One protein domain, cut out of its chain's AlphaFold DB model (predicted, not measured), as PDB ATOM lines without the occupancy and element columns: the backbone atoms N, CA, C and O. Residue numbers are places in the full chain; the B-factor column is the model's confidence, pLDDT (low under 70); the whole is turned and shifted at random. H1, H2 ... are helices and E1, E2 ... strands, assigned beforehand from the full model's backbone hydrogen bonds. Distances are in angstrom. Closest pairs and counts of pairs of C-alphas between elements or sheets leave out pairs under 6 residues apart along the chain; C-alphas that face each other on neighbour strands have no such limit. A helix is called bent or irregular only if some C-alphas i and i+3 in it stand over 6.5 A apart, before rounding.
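This is residues 2 to 73 of the 200 residues of the protein "NDP-sugar synthase" of Acidimicrobiia bacterium (UniProt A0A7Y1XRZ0). With little regular structure, this domain has a small two-strand hairpin, E1 and E2, with helix H2 beside E2, amid long stretches with no named element, residues 14 to 35 and 60 to 73. Residues 43 to 48 stick out. The 72 printed residues hold E1, E2, H1 and H2 in that order, antiparallel strands and a mixed class, with 22 residues in named elements. It is only just compact, close to loose: radius of gyration of the C-alphas 13.1 A, spans 38 by 25 by 22 A.

E1, residues 2 to 4, and E2, residues 10 to 13, form an antiparallel hairpin at 160 degrees; N 3 and O 12 are 3.0 A apart, within hydrogen-bond range. H2, residues 49 to 59, comes closest to E2 at the C-alphas of Ala 58 and Val 10, 5.7 A apart. H1, residues 36 to 39, is close to H2 but not clearly touching, with closest C-alphas Ala 38 and Leu 57 at 7.7 A. E1 is apart from both helices. In H2, 5 of 7 O i to N i+4 pairs are within range; H1 is too short for one.

E1 is 6.4 A long from C-alpha 2 at (-24.986, -10.154, 23.924), E2 7.9 A and H1 5.6 A. H2, 13.6 A, ends at C-alpha 59 at (-24.349, -4.103, 11.525); it is only just irregular, C-alphas 51 and 54 being 7.0 A apart.

The C-alphas farthest apart, of Gly 20 and Pro 44, are 38.8 A apart. The link from E2 to H1 is long, 22 residues. The printed part has no cut, and no printed residue is under 70 in pLDDT.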
ATOM      1  N   VAL A   2     -24.527 -10.199  25.323       90.19
ATOM      2  CA  VAL A   2     -24.986 -10.154  23.924       90.19
ATOM      3  C   VAL A   2     -26.452  -9.739  23.888       90.19
ATOM      4  O   VAL A   2     -27.317 -10.486  24.328       90.19
ATOM      5  N   VAL A   3     -26.743  -8.549  23.372       91.75
ATOM      6  CA  VAL A   3     -28.127  -8.062  23.283       91.75
ATOM      7  C   VAL A   3     -28.743  -8.573  21.985       91.75
ATOM      8  O   VAL A   3     -28.161  -8.370  20.916       91.75
ATOM      9  N   LEU A   4     -29.899  -9.227  22.089       93.69
ATOM     10  CA  LEU A   4     -30.681  -9.692  20.945       93.69
ATOM     11  C   LEU A   4     -31.921  -8.816  20.753       93.69
ATOM     12  O   LEU A   4     -32.499  -8.349  21.736       93.69
ATOM     13  N   ASP A   5     -32.339  -8.633  19.504       92.00
ATOM     14  CA  ASP A   5     -33.647  -8.063  19.185       92.00
ATOM     15  C   ASP A   5     -34.773  -9.107  19.309       92.00
ATOM     16  O   ASP A   5     -34.540 -10.292  19.570       92.00
ATOM     17  N   SER A   6     -36.022  -8.676  19.110       90.50
ATOM     18  CA  SER A   6     -37.202  -9.551  19.186       90.50
ATOM     19  C   SER A   6     -37.239 -10.652  18.119       90.50
ATOM     20  O   SER A   6     -37.997 -11.609  18.263       90.50
ATOM     21  N   GLY A   7     -36.432 -10.535  17.060       91.88
ATOM     22  CA  GLY A   7     -36.261 -11.543  16.016       91.88
ATOM     23  C   GLY A   7     -35.080 -12.487  16.261       91.88
ATOM     24  O   GLY A   7     -34.789 -13.313  15.396       91.88
ATOM     25  N   GLY A   8     -34.385 -12.364  17.398       92.94
ATOM     26  CA  GLY A   8     -33.219 -13.178  17.743       92.94
ATOM     27  C   GLY A   8     -31.927 -12.759  17.035       92.94
ATOM     28  O   GLY A   8     -30.942 -13.500  17.071       92.94
ATOM     29  N   ARG A   9     -31.889 -11.586  16.389       95.44
ATOM     30  CA  ARG A   9     -30.649 -11.068  15.792       95.44
ATOM     31  C   ARG A   9     -29.812 -10.354  16.835       95.44
ATOM     32  O   ARG A   9     -30.341  -9.712  17.737       95.44
ATOM     33  N   VAL A  10     -28.496 -10.438  16.693       94.62
ATOM     34  CA  VAL A  10     -27.576  -9.732  17.583       94.62
ATOM     35  C   VAL A  10     -27.590  -8.244  17.249       94.62
ATOM     36  O   VAL A  10     -27.260  -7.842  16.135       94.62
ATOM     37  N   GLU A  11     -27.946  -7.413  18.227       91.69
ATOM     38  CA  GLU A  11     -27.878  -5.957  18.096       91.69
ATOM     39  C   GLU A  11     -26.492  -5.423  18.433       91.69
ATOM     40  O   GLU A  11     -25.954  -4.586  17.710       91.69
ATOM     41  N   ARG A  12     -25.925  -5.867  19.562       87.31
ATOM     42  CA  ARG A  12     -24.609  -5.421  20.023       87.31
ATOM     43  C   ARG A  12     -23.987  -6.359  21.048       87.31
ATOM     44  O   ARG A  12     -24.675  -7.044  21.808       87.31
ATOM     45  N   PHE A  13     -22.665  -6.276  21.126       88.44
ATOM     46  CA  PHE A  13     -21.855  -6.878  22.174       88.44
ATOM     47  C   PHE A  13     -21.491  -5.819  23.205       88.44
ATOM     48  O   PHE A  13     -21.127  -4.698  22.859       88.44
ATOM     49  N   VAL A  14     -21.563  -6.193  24.478       86.69
ATOM     50  CA  VAL A  14     -21.040  -5.384  25.579       86.69
ATOM     51  C   VAL A  14     -20.007  -6.217  26.321       86.69
ATOM     52  O   VAL A  14     -20.346  -7.195  26.999       86.69
ATOM     53  N   GLU A  15     -18.737  -5.861  26.141       83.25
ATOM     54  CA  GLU A  15     -17.613  -6.490  26.830       83.25
ATOM     55  C   GLU A  15     -17.597  -6.027  28.290       83.25
ATOM     56  O   GLU A  15     -17.561  -4.831  28.561       83.25
ATOM     57  N   LYS A  16     -17.663  -6.988  29.221       82.38
ATOM     58  CA  LYS A  16     -17.478  -6.798  30.674       82.38
ATOM     59  C   LYS A  16     -18.144  -5.520  31.236       82.38
ATOM     60  O   LYS A  16     -17.438  -4.644  31.739       82.38
ATOM     61  N   PRO A  17     -19.487  -5.394  31.165       85.81
ATOM     62  CA  PRO A  17     -20.180  -4.242  31.741       85.81
ATOM     63  C   PRO A  17     -19.927  -4.150  33.248       85.81
ATOM     64  O   PRO A  17     -19.707  -5.164  33.917       85.81
ATOM     65  N   ALA A  18     -20.006  -2.937  33.798       89.50
ATOM     66  CA  ALA A  18     -19.935  -2.747  35.241       89.50
ATOM     67  C   ALA A  18     -21.038  -3.557  35.943       89.50
ATOM     68  O   ALA A  18     -22.133  -3.760  35.401       89.50
ATOM     69  N   ARG A  19     -20.759  -4.022  37.161       86.44
ATOM     70  CA  ARG A  19     -21.693  -4.853  37.928       86.44
ATOM     71  C   ARG A  19     -23.055  -4.156  38.057       86.44
ATOM     72  O   ARG A  19     -23.117  -2.998  38.453       86.44
ATOM     73  N   GLY A  20     -24.131  -4.862  37.709       89.56
ATOM     74  CA  GLY A  20     -25.502  -4.334  37.746       89.56
ATOM     75  C   GLY A  20     -25.897  -3.445  36.558       89.56
ATOM     76  O   GLY A  20     -27.024  -2.970  36.523       89.56
ATOM     77  N   THR A  21     -25.010  -3.237  35.581       91.44
ATOM     78  CA  THR A  21     -25.282  -2.412  34.381       91.44
ATOM     79  C   THR A  21     -25.409  -3.231  33.097       91.44
ATOM     80  O   THR A  21     -25.479  -2.677  31.999       91.44
ATOM     81  N   ALA A  22     -25.409  -4.562  33.213       89.00
ATOM     82  CA  ALA A  22     -25.558  -5.450  32.073       89.00
ATOM     83  C   ALA A  22     -26.907  -5.187  31.374       89.00
ATOM     84  O   ALA A  22     -27.947  -5.249  32.024       89.00
ATOM     85  N   PRO A  23     -26.918  -4.900  30.059       90.12
ATOM     86  CA  PRO A  23     -28.156  -4.589  29.336       90.12
ATOM     87  C   PRO A  23     -29.017  -5.824  29.037       90.12
ATOM     88  O   PRO A  23     -30.118  -5.680  28.517       90.12
ATOM     89  N   ALA A  24     -28.496  -7.020  29.298       89.75
ATOM     90  CA  ALA A  24     -29.173  -8.296  29.133       89.75
ATOM     91  C   ALA A  24     -28.524  -9.339  30.054       89.75
ATOM     92  O   ALA A  24     -27.350  -9.202  30.412       89.75
ATOM     93  N   ASP A  25     -29.278 -10.386  30.380       88.62
ATOM     94  CA  ASP A  25     -28.837 -11.515  31.212       88.62
ATOM     95  C   ASP A  25     -28.269 -12.673  30.370       88.62
ATOM     96  O   ASP A  25     -28.499 -13.853  30.609       88.62
ATOM     97  N   THR A  26     -27.573 -12.323  29.291       92.00
ATOM     98  CA  THR A  26     -27.000 -13.261  28.323       92.00
ATOM     99  C   THR A  26     -25.504 -13.022  28.197       92.00
ATOM    100  O   THR A  26     -25.018 -11.885  28.174       92.00
ATOM    101  N   VAL A  27     -24.741 -14.098  28.043       89.94
ATOM    102  CA  VAL A  27     -23.290 -14.056  27.842       89.94
ATOM    103  C   VAL A  27     -22.932 -14.648  26.484       89.94
ATOM    104  O   VAL A  27     -23.652 -15.480  25.940       89.94
ATOM    105  N   ASN A  28     -21.822 -14.188  25.909       90.62
ATOM    106  CA  ASN A  28     -21.252 -14.879  24.764       90.62
ATOM    107  C   ASN A  28     -20.606 -16.171  25.278       90.62
ATOM    108  O   ASN A  28     -19.620 -16.101  26.009       90.62
ATOM    109  N   ALA A  29     -21.164 -17.320  24.902       89.56
ATOM    110  CA  ALA A  29     -20.703 -18.619  25.376       89.56
ATOM    111  C   ALA A  29     -19.465 -19.160  24.630       89.56
ATOM    112  O   ALA A  29     -18.949 -20.205  25.010       89.56
ATOM    113  N   GLY A  30     -18.988 -18.482  23.578       88.44
ATOM    114  CA  GLY A  30     -17.838 -18.936  22.788       88.44
ATOM    115  C   GLY A  30     -18.140 -20.086  21.819       88.44
ATOM    116  O   GLY A  30     -17.210 -20.691  21.292       88.44
ATOM    117  N   LEU A  31     -19.419 -20.392  21.571       89.94
ATOM    118  CA  LEU A  31     -19.867 -21.418  20.629       89.94
ATOM    119  C   LEU A  31     -20.540 -20.764  19.422       89.94
ATOM    120  O   LEU A  31     -21.530 -20.046  19.571       89.94
ATOM    121  N   TYR A  32     -20.026 -21.041  18.225       92.62
ATOM    122  CA  TYR A  32     -20.488 -20.403  16.996       92.62
ATOM    123  C   TYR A  32     -20.641 -21.417  15.866       92.62
ATOM    124  O   TYR A  32     -19.795 -22.289  15.677       92.62
ATOM    125  N   VAL A  33     -21.691 -21.245  15.067       94.00
ATOM    126  CA  VAL A  33     -21.849 -21.901  13.767       94.00
ATOM    127  C   VAL A  33     -21.756 -20.808  12.714       94.00
ATOM    128  O   VAL A  33     -22.574 -19.891  12.699       94.00
ATOM    129  N   VAL A  34     -20.727 -20.873  11.873       92.81
ATOM    130  CA  VAL A  34     -20.400 -19.811  10.917       92.81
ATOM    131  C   VAL A  34     -20.334 -20.411   9.522       92.81
ATOM    132  O   VAL A  34     -19.553 -21.326   9.262       92.81
ATOM    133  N   GLU A  35     -21.149 -19.894   8.608       93.88
ATOM    134  CA  GLU A  35     -21.028 -20.238   7.195       93.88
ATOM    135  C   GLU A  35     -19.788 -19.568   6.599       93.88
ATOM    136  O   GLU A  35     -19.532 -18.393   6.852       93.88
ATOM    137  N   ARG A  36     -19.047 -20.277   5.739       91.69
ATOM    138  CA  ARG A  36     -17.830 -19.738   5.107       91.69
ATOM    139  C   ARG A  36     -18.066 -18.389   4.416       91.69
ATOM    140  O   ARG A  36     -17.226 -17.505   4.537       91.69
ATOM    141  N   ARG A  37     -19.218 -18.223   3.753       93.44
ATOM    142  CA  ARG A  37     -19.600 -16.978   3.065       93.44
ATOM    143  C   ARG A  37     -19.670 -15.757   3.985       93.44
ATOM    144  O   ARG A  37     -19.422 -14.649   3.538       93.44
ATOM    145  N   ALA A  38     -19.946 -15.947   5.279       91.69
ATOM    146  CA  ALA A  38     -19.973 -14.850   6.248       91.69
ATOM    147  C   ALA A  38     -18.577 -14.250   6.501       91.69
ATOM    148  O   ALA A  38     -18.468 -13.158   7.052       91.69
ATOM    149  N   LEU A  39     -17.516 -14.957   6.100       92.06
ATOM    150  CA  LEU A  39     -16.129 -14.508   6.201       92.06
ATOM    151  C   LEU A  39     -15.575 -13.986   4.863       92.06
ATOM    152  O   LEU A  39     -14.414 -13.586   4.800       92.06
ATOM    153  N   GLU A  40     -16.373 -13.974   3.792       91.94
ATOM    154  CA  GLU A  40     -15.948 -13.408   2.510       91.94
ATOM    155  C   GLU A  40     -15.716 -11.895   2.634       91.94
ATOM    156  O   GLU A  40     -16.521 -11.160   3.206       91.94
ATOM    157  N   GLY A  41     -14.584 -11.429   2.102       89.81
ATOM    158  CA  GLY A  41     -14.167 -10.025   2.173       89.81
ATOM    159  C   GLY A  41     -13.347  -9.654   3.413       89.81
ATOM    160  O   GLY A  41     -12.842  -8.536   3.473       89.81
ATOM    161  N   PHE A  42     -13.162 -10.567   4.373       91.75
ATOM    162  CA  PHE A  42     -12.146 -10.389   5.409       91.75
ATOM    163  C   PHE A  42     -10.773 -10.824   4.886       91.75
ATOM    164  O   PHE A  42     -10.640 -11.865   4.241       91.75
ATOM    165  N   GLU A  43      -9.749 -10.024   5.183       89.62
ATOM    166  CA  GLU A  43      -8.369 -10.330   4.804       89.62
ATOM    167  C   GLU A  43      -7.893 -11.647   5.443       89.62
ATOM    168  O   GLU A  43      -8.142 -11.878   6.633       89.62
ATOM    169  N   PRO A  44      -7.172 -12.503   4.697       87.50
ATOM    170  CA  PRO A  44      -6.559 -13.697   5.257       87.50
ATOM    171  C   PRO A  44      -5.577 -13.358   6.385       87.50
ATOM    172  O   PRO A  44      -4.689 -12.522   6.225       87.50
ATOM    173  N   GLY A  45      -5.694 -14.056   7.515       88.88
ATOM    174  CA  GLY A  45      -4.781 -13.911   8.648       88.88
ATOM    175  C   GLY A  45      -5.493 -13.901  10.000       88.88
ATOM    176  O   GLY A  45      -6.667 -14.270  10.090       88.88
ATOM    177  N   PRO A  46      -4.785 -13.508  11.075       90.81
ATOM    178  CA  PRO A  46      -5.370 -13.397  12.403       90.81
ATOM    179  C   PRO A  46      -6.530 -12.397  12.421       90.81
ATOM    180  O   PRO A  46      -6.356 -11.214  12.127       90.81
ATOM    181  N   LEU A  47      -7.711 -12.871  12.813       89.00
ATOM    182  CA  LEU A  47      -8.938 -12.086  12.833       89.00
ATOM    183  C   LEU A  47      -9.652 -12.293  14.170       89.00
ATOM    184  O   LEU A  47      -9.900 -13.424  14.580       89.00
ATOM    185  N   SER A  48      -9.985 -11.201  14.859       90.25
ATOM    186  CA  SER A  48     -10.797 -11.274  16.078       90.25
ATOM    187  C   SER A  48     -12.271 -11.260  15.713       90.25
ATOM    188  O   SER A  48     -12.754 -10.330  15.062       90.25
ATOM    189  N   PHE A  49     -13.002 -12.262  16.184       91.00
ATOM    190  CA  PHE A  49     -14.438 -12.316  15.982       91.00
ATOM    191  C   PHE A  49     -15.140 -11.186  16.733       91.00
ATOM    192  O   PHE A  49     -15.901 -10.424  16.151       91.00
ATOM    193  N   GLU A  50     -14.802 -10.997  18.000       87.88
ATOM    194  CA  GLU A  50     -15.436 -10.043  18.905       87.88
ATOM    195  C   GLU A  50     -15.177  -8.591  18.501       87.88
ATOM    196  O   GLU A  50     -16.053  -7.742  18.650       87.88
ATOM    197  N   ARG A  51     -13.979  -8.297  17.980       87.00
ATOM    198  CA  ARG A  51     -13.564  -6.927  17.645       87.00
ATOM    199  C   ARG A  51     -13.742  -6.564  16.174       87.00
ATOM    200  O   ARG A  51     -13.719  -5.379  15.859       87.00
ATOM    201  N   ARG A  52     -13.861  -7.546  15.272       89.56
ATOM    202  CA  ARG A  52     -13.954  -7.306  13.818       89.56
ATOM    203  C   ARG A  52     -15.159  -7.988  13.185       89.56
ATOM    204  O   ARG A  52     -16.029  -7.292  12.678       89.56
ATOM    205  N   VAL A  53     -15.243  -9.315  13.242       91.94
ATOM    206  CA  VAL A  53     -16.264 -10.070  12.485       91.94
ATOM    207  C   VAL A  53     -17.676  -9.795  12.998       91.94
ATOM    208  O   VAL A  53     -18.546  -9.380  12.239       91.94
ATOM    209  N   PHE A  54     -17.918  -9.997  14.291       92.31
ATOM    210  CA  PHE A  54     -19.250  -9.879  14.869       92.31
ATOM    211  C   PHE A  54     -19.828  -8.464  14.810       92.31
ATOM    212  O   PHE A  54     -21.003  -8.360  14.460       92.31
ATOM    213  N   PRO A  55     -19.074  -7.381  15.090       90.25
ATOM    214  CA  PRO A  55     -19.590  -6.029  14.898       90.25
ATOM    215  C   PRO A  55     -20.055  -5.767  13.460       90.25
ATOM    216  O   PRO A  55     -21.129  -5.202  13.263       90.25
ATOM    217  N   GLU A  56     -19.294  -6.217  12.455       91.94
ATOM    218  CA  GLU A  56     -19.667  -6.044  11.048       91.94
ATOM    219  C   GLU A  56     -20.894  -6.879  10.661       91.94
ATOM    220  O   GLU A  56     -21.821  -6.353  10.044       91.94
ATOM    221  N   LEU A  57     -20.944  -8.157  11.051       93.25
ATOM    222  CA  LEU A  57     -22.097  -9.018  10.770       93.25
ATOM    223  C   LEU A  57     -23.365  -8.535  11.491       93.25
ATOM    224  O   LEU A  57     -24.450  -8.563  10.912       93.25
ATOM    225  N   ALA A  58     -23.245  -8.041  12.725       92.62
ATOM    226  CA  ALA A  58     -24.361  -7.446  13.458       92.62
ATOM    227  C   ALA A  58     -24.876  -6.170  12.767       92.62
ATOM    228  O   ALA A  58     -26.087  -6.001  12.617       92.62
ATOM    229  N   ALA A  59     -23.978  -5.308  12.271       91.31
ATOM    230  CA  ALA A  59     -24.349  -4.103  11.525       91.31
ATOM    231  C   ALA A  59     -25.089  -4.424  10.214       91.31
ATOM    232  O   ALA A  59     -26.034  -3.722   9.856       91.31
ATOM    233  N   ARG A  60     -24.709  -5.514   9.533       91.88
ATOM    234  CA  ARG A  60     -25.393  -6.031   8.331       91.88
ATOM    235  C   ARG A  60     -26.672  -6.817   8.645       91.88
ATOM    236  O   ARG A  60     -27.393  -7.182   7.727       91.88
ATOM    237  N   LYS A  61     -26.973  -7.042   9.931       91.69
ATOM    238  CA  LYS A  61     -28.063  -7.899  10.428       91.69
ATOM    239  C   LYS A  61     -27.925  -9.376  10.041       91.69
ATOM    240  O   LYS A  61     -28.902 -10.112  10.140       91.69
ATOM    241  N   ASP A  62     -26.721  -9.835   9.720       94.12
ATOM    242  CA  ASP A  62     -26.421 -11.225   9.345       94.12
ATOM    243  C   ASP A  62     -26.027 -12.110  10.540       94.12
ATOM    244  O   ASP A  62     -25.840 -13.316  10.393       94.12
ATOM    245  N   LEU A  63     -25.917 -11.533  11.741       95.50
ATOM    246  CA  LEU A  63     -25.591 -12.262  12.965       95.50
ATOM    247  C   LEU A  63     -26.838 -12.520  13.818       95.50
ATOM    248  O   LEU A  63     -27.506 -11.583  14.257       95.50
ATOM    249  N   ALA A  64     -27.117 -13.792  14.097       95.44
ATOM    250  CA  ALA A  64     -28.182 -14.228  14.998       95.44
ATOM    251  C   ALA A  64     -27.618 -14.908  16.249       95.44
ATOM    252  O   ALA A  64     -26.500 -15.426  16.234       95.44
ATOM    253  N   GLY A  65     -28.390 -14.885  17.333       94.25
ATOM    254  CA  GLY A  65     -28.057 -15.543  18.591       94.25
ATOM    255  C   GLY A  65     -29.087 -16.606  18.951       94.25
ATOM    256  O   GLY A  65     -30.286 -16.406  18.780       94.25
ATOM    257  N   VAL A  66     -28.614 -17.726  19.492       92.88
ATOM    258  CA  VAL A  66     -29.463 -18.742  20.123       92.88
ATOM    259  C   VAL A  66     -29.207 -18.683  21.621       92.88
ATOM    260  O   VAL A  66     -28.073 -18.865  22.061       92.88
ATOM    261  N   VAL A  67     -30.251 -18.402  22.402       92.81
ATOM    262  CA  VAL A  67     -30.159 -18.403  23.866       92.81
ATOM    263  C   VAL A  67     -30.373 -19.825  24.358       92.81
ATOM    264  O   VAL A  67     -31.425 -20.418  24.130       92.81
ATOM    265  N   VAL A  68     -29.368 -20.356  25.043       91.06
ATOM    266  CA  VAL A  68     -29.438 -21.644  25.732       91.06
ATOM    267  C   VAL A  68     -29.425 -21.365  27.228       91.06
ATOM    268  O   VAL A  68     -28.591 -20.597  27.703       91.06
ATOM    269  N   ALA A  69     -30.364 -21.964  27.959       90.62
ATOM    270  CA  ALA A  69     -30.397 -21.894  29.412       90.62
ATOM    271  C   ALA A  69     -29.513 -22.996  30.006       90.62
ATOM    272  O   ALA A  69     -29.575 -24.146  29.572       90.62
ATOM    273  N   GLY A  70     -28.713 -22.639  31.004       87.06
ATOM    274  CA  GLY A  70     -27.829 -23.558  31.706       87.06
ATOM    275  C   GLY A  70     -26.730 -22.807  32.440       87.06
ATOM    276  O   GLY A  70     -26.596 -21.588  32.298       87.06
ATOM    277  N   ASP A  71     -25.943 -23.548  33.209       84.69
ATOM    278  CA  ASP A  71     -24.794 -22.987  33.902       84.69
ATOM    279  C   ASP A  71     -23.691 -22.648  32.897       84.69
ATOM    280  O   ASP A  71     -23.301 -23.459  32.054       84.69
ATOM    281  N   TRP A  72     -23.181 -21.425  32.997       87.31
ATOM    282  CA  TRP A  72     -22.022 -20.973  32.247       87.31
ATOM    283  C   TRP A  72     -20.975 -20.470  33.233       87.31
ATOM    284  O   TRP A  72     -21.250 -19.589  34.049       87.31
ATOM    285  N   LEU A  73     -19.775 -21.041  33.156       86.88
ATOM    286  CA  LEU A  73     -18.662 -20.736  34.048       86.88
ATOM    287  C   LEU A  73     -17.494 -20.181  33.231       86.88
ATOM    288  O   LEU A  73     -17.079 -20.774  32.234       86.88
TER     289      LEU A  73